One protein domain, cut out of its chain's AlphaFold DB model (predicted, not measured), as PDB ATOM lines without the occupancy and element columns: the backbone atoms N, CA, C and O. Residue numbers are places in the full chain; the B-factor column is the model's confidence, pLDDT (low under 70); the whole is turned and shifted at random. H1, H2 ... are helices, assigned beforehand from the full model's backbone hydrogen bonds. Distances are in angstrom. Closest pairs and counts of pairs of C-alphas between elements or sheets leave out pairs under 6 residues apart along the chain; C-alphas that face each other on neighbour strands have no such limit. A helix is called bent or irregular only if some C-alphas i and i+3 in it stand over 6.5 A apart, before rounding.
ATOM      1  N   SER A  14       3.772  26.676   4.039       68.12
ATOM      2  CA  SER A  14       3.147  27.696   3.174       68.12
ATOM      3  C   SER A  14       1.637  27.518   2.963       68.12
ATOM      4  O   SER A  14       0.939  28.456   2.579       68.12
ATOM      5  N   TYR A  15       1.104  26.321   3.221       68.12
ATOM      6  CA  TYR A  15      -0.330  26.040   3.190       68.12
ATOM      7  C   TYR A  15      -1.029  26.333   4.527       68.12
ATOM      8  O   TYR A  15      -2.260  26.393   4.560       68.12
ATOM      9  N   PHE A  16      -0.273  26.530   5.612       73.25
ATOM     10  CA  PHE A  16      -0.801  26.883   6.931       73.25
ATOM     11  C   PHE A  16      -0.707  28.381   7.247       73.25
ATOM     12  O   PHE A  16      -1.516  28.851   8.038       73.25
ATOM     13  N   GLU A  17       0.186  29.144   6.604       74.56
ATOM     14  CA  GLU A  17       0.265  30.612   6.753       74.56
ATOM     15  C   GLU A  17      -1.093  31.351   6.641       74.56
ATOM     16  O   GLU A  17      -1.348  32.226   7.470       74.56
ATOM     17  N   PRO A  18      -2.001  31.029   5.689       74.88
ATOM     18  CA  PRO A  18      -3.299  31.703   5.581       74.88
ATOM     19  C   PRO A  18      -4.413  31.080   6.446       74.88
ATOM     20  O   PRO A  18      -5.573  31.475   6.304       74.88
ATOM     21  N   LEU A  19      -4.111  30.087   7.294       75.25
ATOM     22  CA  LEU A  19      -5.085  29.362   8.117       75.25
ATOM     23  C   LEU A  19      -4.898  29.672   9.608       75.25
ATOM     24  O   LEU A  19      -3.801  29.619  10.159       75.25
ATOM     25  N   SER A  20      -6.006  29.902  10.311       80.88
ATOM     26  CA  SER A  20      -6.001  29.974  11.774       80.88
ATOM     27  C   SER A  20      -5.662  28.617  12.412       80.88
ATOM     28  O   SER A  20      -5.926  27.558  11.843       80.88
ATOM     29  N   ALA A  21      -5.158  28.608  13.651       81.38
ATOM     30  CA  ALA A  21      -4.832  27.362  14.362       81.38
ATOM     31  C   ALA A  21      -6.027  26.382  14.474       81.38
ATOM     32  O   ALA A  21      -5.844  25.164  14.452       81.38
ATOM     33  N   ALA A  22      -7.259  26.903  14.538       83.88
ATOM     34  CA  ALA A  22      -8.480  26.097  14.522       83.88
ATOM     35  C   ALA A  22      -8.764  25.463  13.144       83.88
ATOM     36  O   ALA A  22      -9.300  24.356  13.081       83.88
ATOM     37  N   GLU A  23      -8.399  26.141  12.052       82.94
ATOM     38  CA  GLU A  23      -8.468  25.609  10.686       82.94
ATOM     39  C   GLU A  23      -7.392  24.549  10.445       82.94
ATOM     40  O   GLU A  23      -7.710  23.456   9.987       82.94
ATOM     41  N   VAL A  24      -6.141  24.807  10.843       83.00
ATOM     42  CA  VAL A  24      -5.055  23.812  10.765       83.00
ATOM     43  C   VAL A  24      -5.422  22.540  11.543       83.00
ATOM     44  O   VAL A  24      -5.254  21.430  11.036       83.00
ATOM     45  N   GLY A  25      -5.993  22.678  12.745       82.25
ATOM     46  CA  GLY A  25      -6.434  21.541  13.558       82.25
ATOM     47  C   GLY A  25      -7.516  20.686  12.885       82.25
ATOM     48  O   GLY A  25      -7.406  19.457  12.862       82.25
ATOM     49  N   ARG A  26      -8.542  21.312  12.291       84.62
ATOM     50  CA  ARG A  26      -9.587  20.595  11.537       84.62
ATOM     51  C   ARG A  26      -9.032  19.926  10.282       84.62
ATOM     52  O   ARG A  26      -9.345  18.760  10.041       84.62
ATOM     53  N   LEU A  27      -8.145  20.604   9.558       85.69
ATOM     54  CA  LEU A  27      -7.485  20.097   8.359       85.69
ATOM     55  C   LEU A  27      -6.609  18.862   8.643       85.69
ATOM     56  O   LEU A  27      -6.665  17.881   7.904       85.69
ATOM     57  N   VAL A  28      -5.859  18.850   9.749       85.06
ATOM     58  CA  VAL A  28      -5.058  17.682  10.164       85.06
ATOM     59  C   VAL A  28      -5.950  16.518  10.623       85.06
ATOM     60  O   VAL A  28      -5.716  15.373  10.229       85.06
ATOM     61  N   LEU A  29      -7.018  16.782  11.385       83.94
ATOM     62  CA  LEU A  29      -8.003  15.750  11.753       83.94
ATOM     63  C   LEU A  29      -8.689  15.144  10.517       83.94
ATOM     64  O   LEU A  29      -8.946  13.939  10.466       83.94
ATOM     65  N   ALA A  30      -8.947  15.966   9.504       84.88
ATOM     66  CA  ALA A  30      -9.471  15.560   8.211       84.88
ATOM     67  C   ALA A  30      -8.491  14.672   7.419       84.88
ATOM     68  O   ALA A  30      -8.912  13.630   6.913       84.88
ATOM     69  N   MET A  31      -7.189  15.001   7.385       84.12
ATOM     70  CA  MET A  31      -6.147  14.125   6.813       84.12
ATOM     71  C   MET A  31      -6.138  12.745   7.486       84.12
ATOM     72  O   MET A  31      -6.093  11.720   6.802       84.12
ATOM     73  N   MET A  32      -6.196  12.711   8.823       82.38
ATOM     74  CA  MET A  32      -6.197  11.461   9.592       82.38
ATOM     75  C   MET A  32      -7.430  10.607   9.279       82.38
ATOM     76  O   MET A  32      -7.285   9.427   8.964       82.38
ATOM     77  N   LYS A  33      -8.632  11.204   9.286       83.00
ATOM     78  CA  LYS A  33      -9.874  10.505   8.921       83.00
ATOM     79  C   LYS A  33      -9.818   9.960   7.495       83.00
ATOM     80  O   LYS A  33     -10.022   8.767   7.309       83.00
ATOM     81  N   TYR A  34      -9.461  10.785   6.509       84.12
ATOM     82  CA  TYR A  34      -9.371  10.357   5.108       84.12
ATOM     83  C   TYR A  34      -8.446   9.144   4.924       84.12
ATOM     84  O   TYR A  34      -8.781   8.212   4.198       84.12
ATOM     85  N   LYS A  35      -7.323   9.094   5.647       76.25
ATOM     86  CA  LYS A  35      -6.389   7.961   5.615       76.25
ATOM     87  C   LYS A  35      -6.907   6.695   6.311       76.25
ATOM     88  O   LYS A  35      -6.517   5.598   5.920       76.25
ATOM     89  N   SER A  36      -7.751   6.824   7.335       74.31
ATOM     90  CA  SER A  36      -8.314   5.682   8.071       74.31
ATOM     91  C   SER A  36      -9.605   5.123   7.465       74.31
ATOM     92  O   SER A  36      -9.813   3.915   7.534       74.31
ATOM     93  N   SER A  37     -10.469   5.968   6.895       72.56
ATOM     94  CA  SER A  37     -11.801   5.583   6.398       72.56
ATOM     95  C   SER A  37     -12.052   5.882   4.917       72.56
ATOM     96  O   SER A  37     -13.106   5.511   4.409       72.56
ATOM     97  N   GLY A  38     -11.148   6.570   4.211       70.75
ATOM     98  CA  GLY A  38     -11.328   6.968   2.802       70.75
ATOM     99  C   GLY A  38     -12.395   8.046   2.560       70.75
ATOM    100  O   GLY A  38     -12.550   8.522   1.438       70.75
ATOM    101  N   THR A  39     -13.124   8.450   3.602       72.69
ATOM    102  CA  THR A  39     -14.240   9.403   3.546       72.69
ATOM    103  C   THR A  39     -13.752  10.830   3.337       72.69
ATOM    104  O   THR A  39     -12.846  11.279   4.047       72.69
ATOM    105  N   GLU A  40     -14.383  11.568   2.424       73.00
ATOM    106  CA  GLU A  40     -14.079  12.986   2.236       73.00
ATOM    107  C   GLU A  40     -14.490  13.808   3.472       73.00
ATOM    108  O   GLU A  40     -15.582  13.611   4.006       73.00
ATOM    109  N   PRO A  41     -13.623  14.705   3.969       75.94
ATOM    110  CA  PRO A  41     -13.908  15.507   5.147       75.94
ATOM    111  C   PRO A  41     -14.785  16.718   4.816       75.94
ATOM    112  O   PRO A  41     -14.500  17.489   3.898       75.94
ATOM    113  N   GLU A  42     -15.802  16.951   5.642       75.31
ATOM    114  CA  GLU A  42     -16.615  18.169   5.608       75.31
ATOM    115  C   GLU A  42     -15.859  19.348   6.235       75.31
ATOM    116  O   GLU A  42     -16.061  19.734   7.386       75.31
ATOM    117  N   LEU A  43     -14.943  19.922   5.461       80.25
ATOM    118  CA  LEU A  43     -14.276  21.174   5.804       80.25
ATOM    119  C   LEU A  43     -15.263  22.334   5.627       80.25
ATOM    120  O   LEU A  43     -16.095  22.301   4.719       80.25
ATOM    121  N   ILE A  44     -15.188  23.369   6.465       77.25
ATOM    122  CA  ILE A  44     -16.139  24.504   6.433       77.25
ATOM    123  C   ILE A  44     -15.427  25.836   6.135       77.25
ATOM    124  O   ILE A  44     -16.006  26.682   5.461       77.25
ATOM    125  N   GLY A  45     -14.174  26.005   6.582       80.31
ATOM    126  CA  GLY A  45     -13.363  27.212   6.365       80.31
ATOM    127  C   GLY A  45     -12.421  27.147   5.153       80.31
ATOM    128  O   GLY A  45     -12.597  26.327   4.244       80.31
ATOM    129  N   ASN A  46     -11.377  27.984   5.175       78.38
ATOM    130  CA  ASN A  46     -10.429  28.173   4.062       78.38
ATOM    131  C   ASN A  46      -9.649  26.895   3.699       78.38
ATOM    132  O   ASN A  46      -9.186  26.723   2.571       78.38
ATOM    133  N   GLU A  47      -9.599  25.951   4.637       80.12
ATOM    134  CA  GLU A  47      -9.160  24.561   4.495       80.12
ATOM    135  C   GLU A  47      -9.675  23.884   3.205       80.12
ATOM    136  O   GLU A  47      -8.953  23.089   2.601       80.12
ATOM    137  N   ARG A  48     -10.890  24.231   2.734       81.12
ATOM    138  CA  ARG A  48     -11.478  23.722   1.477       81.12
ATOM    139  C   ARG A  48     -10.614  23.961   0.239       81.12
ATOM    140  O   ARG A  48     -10.648  23.139  -0.671       81.12
ATOM    141  N   TYR A  49      -9.870  25.063   0.182       81.12
ATOM    142  CA  TYR A  49      -9.027  25.401  -0.970       81.12
ATOM    143  C   TYR A  49      -7.684  24.666  -0.939       81.12
ATOM    144  O   TYR A  49      -7.120  24.348  -1.985       81.12
ATOM    145  N   VAL A  50      -7.200  24.347   0.262       81.25
ATOM    146  CA  VAL A  50      -5.932  23.644   0.492       81.25
ATOM    147  C   VAL A  50      -6.106  22.126   0.359       81.25
ATOM    148  O   VAL A  50      -5.241  21.429  -0.174       81.25
ATOM    149  N   TRP A  51      -7.253  21.598   0.796       84.94
ATOM    150  CA  TRP A  51      -7.538  20.163   0.823       84.94
ATOM    151  C   TRP A  51      -7.345  19.426  -0.516       84.94
ATOM    152  O   TRP A  51      -6.751  18.351  -0.493       84.94
ATOM    153  N   PRO A  52      -7.735  19.957  -1.692       85.75
ATOM    154  CA  PRO A  52      -7.457  19.308  -2.974       85.75
ATOM    155  C   PRO A  52      -5.962  19.173  -3.299       85.75
ATOM    156  O   PRO A  52      -5.584  18.247  -4.016       85.75
ATOM    157  N   ALA A  53      -5.107  20.072  -2.794       82.12
ATOM    158  CA  ALA A  53      -3.657  19.953  -2.937       82.12
ATOM    159  C   ALA A  53      -3.118  18.829  -2.048       82.12
ATOM    160  O   ALA A  53      -2.554  17.861  -2.556       82.12
ATOM    161  N   ILE A  54      -3.443  18.897  -0.755       81.06
ATOM    162  CA  ILE A  54      -3.144  17.872   0.254       81.06
ATOM    163  C   ILE A  54      -3.592  16.479  -0.200       81.06
ATOM    164  O   ILE A  54      -2.806  15.538  -0.183       81.06
ATOM    165  N   LYS A  55      -4.839  16.334  -0.661       83.31
ATOM    166  CA  LYS A  55      -5.408  15.056  -1.105       83.31
ATOM    167  C   LYS A  55      -4.612  14.455  -2.267       83.31
ATOM    168  O   LYS A  55      -4.356  13.254  -2.258       83.31
ATOM    169  N   ARG A  56      -4.195  15.270  -3.247       81.88
ATOM    170  CA  ARG A  56      -3.348  14.812  -4.364       81.88
ATOM    171  C   ARG A  56      -2.002  14.287  -3.879       81.88
ATOM    172  O   ARG A  56      -1.544  13.269  -4.386       81.88
ATOM    173  N   ASP A  57      -1.383  14.960  -2.920       80.62
ATOM    174  CA  ASP A  57      -0.051  14.586  -2.453       80.62
ATOM    175  C   ASP A  57      -0.103  13.376  -1.500       80.62
ATOM    176  O   ASP A  57       0.717  12.472  -1.635       80.62
ATOM    177  N   LEU A  58      -1.159  13.235  -0.684       79.31
ATOM    178  CA  LEU A  58      -1.457  11.995   0.054       79.31
ATOM    179  C   LEU A  58      -1.646  10.777  -0.871       79.31
ATOM    180  O   LEU A  58      -1.231   9.676  -0.509       79.31
ATOM    181  N   ILE A  59      -2.273  10.953  -2.042       81.38
ATOM    182  CA  ILE A  59      -2.447   9.876  -3.032       81.38
ATOM    183  C   ILE A  59      -1.092   9.483  -3.640       81.38
ATOM    184  O   ILE A  59      -0.748   8.303  -3.624       81.38
ATOM    185  N   LYS A  60      -0.283  10.455  -4.087       81.38
ATOM    186  CA  LYS A  60       1.073  10.199  -4.616       81.38
ATOM    187  C   LYS A  60       1.976   9.508  -3.590       81.38
ATOM    188  O   LYS A  60       2.699   8.579  -3.939       81.38
ATOM    189  N   ASP A  61       1.933   9.939  -2.329       72.25
ATOM    190  CA  ASP A  61       2.706   9.325  -1.246       72.25
ATOM    191  C   ASP A  61       2.257   7.880  -0.988       72.25
ATOM    192  O   ASP A  61       3.095   7.003  -0.764       72.25
ATOM    193  N   ALA A  62       0.950   7.598  -1.060       73.25
ATOM    194  CA  ALA A  62       0.427   6.238  -0.946       73.25
ATOM    195  C   ALA A  62       0.894   5.342  -2.109       73.25
ATOM    196  O   ALA A  62       1.362   4.231  -1.862       73.25
ATOM    197  N   GLU A  63       0.845   5.836  -3.351       75.81
ATOM    198  CA  GLU A  63       1.369   5.141  -4.538       75.81
ATOM    199  C   GLU A  63       2.881   4.889  -4.435       75.81
ATOM    200  O   GLU A  63       3.351   3.783  -4.709       75.81
ATOM    201  N   TYR A  64       3.656   5.876  -3.978       72.94
ATOM    202  CA  TYR A  64       5.102   5.756  -3.776       72.94
ATOM    203  C   TYR A  64       5.462   4.739  -2.685       72.94
ATOM    204  O   TYR A  64       6.390   3.938  -2.847       72.94
ATOM    205  N   ILE A  65       4.720   4.736  -1.573       69.44
ATOM    206  CA  ILE A  65       4.882   3.749  -0.502       69.44
ATOM    207  C   ILE A  65       4.506   2.353  -1.007       69.44
ATOM    208  O   ILE A  65       5.253   1.411  -0.747       69.44
ATOM    209  N   GLU A  66       3.414   2.194  -1.755       64.88
ATOM    210  CA  GLU A  66       3.018   0.882  -2.276       64.88
ATOM    211  C   GLU A  66       3.993   0.374  -3.349       64.88
ATOM    212  O   GLU A  66       4.415  -0.778  -3.290       64.88
ATOM    213  N   GLY A  67       4.499   1.241  -4.232       61.94
ATOM    214  CA  GLY A  67       5.594   0.912  -5.152       61.94
ATOM    215  C   GLY A  67       6.865   0.445  -4.426       61.94
ATOM    216  O   GLY A  67       7.509  -0.524  -4.845       61.94
ATOM    217  N   LYS A  68       7.194   1.052  -3.275       63.50
ATOM    218  CA  LYS A  68       8.265   0.572  -2.379       63.50
ATOM    219  C   LYS A  68       7.939  -0.749  -1.681       63.50
ATOM    220  O   LYS A  68       8.850  -1.533  -1.431       63.50
ATOM    221  N   ARG A  69       6.672  -1.035  -1.374       59.38
ATOM    222  CA  ARG A  69       6.253  -2.315  -0.775       59.38
ATOM    223  C   ARG A  69       6.264  -3.447  -1.794       59.38
ATOM    224  O   ARG A  69       6.732  -4.530  -1.458       59.38
ATOM    225  N   ILE A  70       5.844  -3.194  -3.031       58.62
ATOM    226  CA  ILE A  70       5.905  -4.156  -4.139       58.62
ATOM    227  C   ILE A  70       7.367  -4.479  -4.474       58.62
ATOM    228  O   ILE A  70       7.747  -5.649  -4.478       58.62
ATOM    229  N   SER A  71       8.218  -3.462  -4.663       53.44
ATOM    230  CA  SER A  71       9.654  -3.667  -4.927       53.44
ATOM    231  C   SER A  71      10.402  -4.271  -3.730       53.44
ATOM    232  O   SER A  71      11.228  -5.160  -3.918       53.44
ATOM    233  N   GLY A  72      10.068  -3.884  -2.495       55.00
ATOM    234  CA  GLY A  72      10.607  -4.496  -1.278       55.00
ATOM    235  C   GLY A  72      10.170  -5.952  -1.074       55.00
ATOM    236  O   GLY A  72      10.958  -6.766  -0.594       55.00
ATOM    237  N   LYS A  73       8.948  -6.315  -1.484       52.50
ATOM    238  CA  LYS A  73       8.458  -7.700  -1.461       52.50
ATOM    239  C   LYS A  73       9.154  -8.549  -2.527       52.50
ATOM    240  O   LYS A  73       9.686  -9.601  -2.190       52.50
ATOM    241  N   ALA A  74       9.265  -8.046  -3.758       49.44
ATOM    242  CA  ALA A  74      10.025  -8.696  -4.830       49.44
ATOM    243  C   ALA A  74      11.521  -8.872  -4.472       49.44
ATOM    244  O   ALA A  74      12.093  -9.941  -4.684       49.44
TER     245      ALA A  74
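Overview. This is residues 14 to 74 of the 223 residues of an uncharacterized protein of Faecalibacterium sp. AF28-13AC (UniProt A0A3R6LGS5). Two helices open as a narrow V: the 9-residue link after H1 folds back, and H2 starts beside the first part of H1, runs the same way and sticks out with residues 63 to 74. The printed part has 61 residues with two named helices, H1 then H2, and no named strand. It is all helix and loose, with a radius of gyration of the C-alphas of 13.8 A, and elongated, spanning 45 by 25 by 16 A.

Along the chain. H1, residues 21 to 37, begins at C-alpha 21 (-4.832, 27.362, 14.362) and measures 24.2 A. H2, residues 47 to 74, measures 39.5 A and ends at C-alpha 74 (10.025, -8.696, -4.830). H2 has a kink of 27 degrees near residue 54 and is only just irregular: C-alphas 49 and 52 are 6.6 A apart.

Arrangement. H1, with residues 23 to 27 alone, touches residues 47 to 51 of H2; the closest C-alphas, of Leu 27 and Glu 47, are 6.1 A apart. They run the same way at a steep tilt of 39 degrees. Each O i to N i+4 pair is within hydrogen-bond range in H1, and 22 of 24 in H2.

Size, cuts and confidence. The farthest C-alphas, of Ser 20 and Ala 74, are 45.0 A apart. The printed part has no cut, and the link is short. Residues 14 to 15 and 65 to 74 have pLDDT under 70.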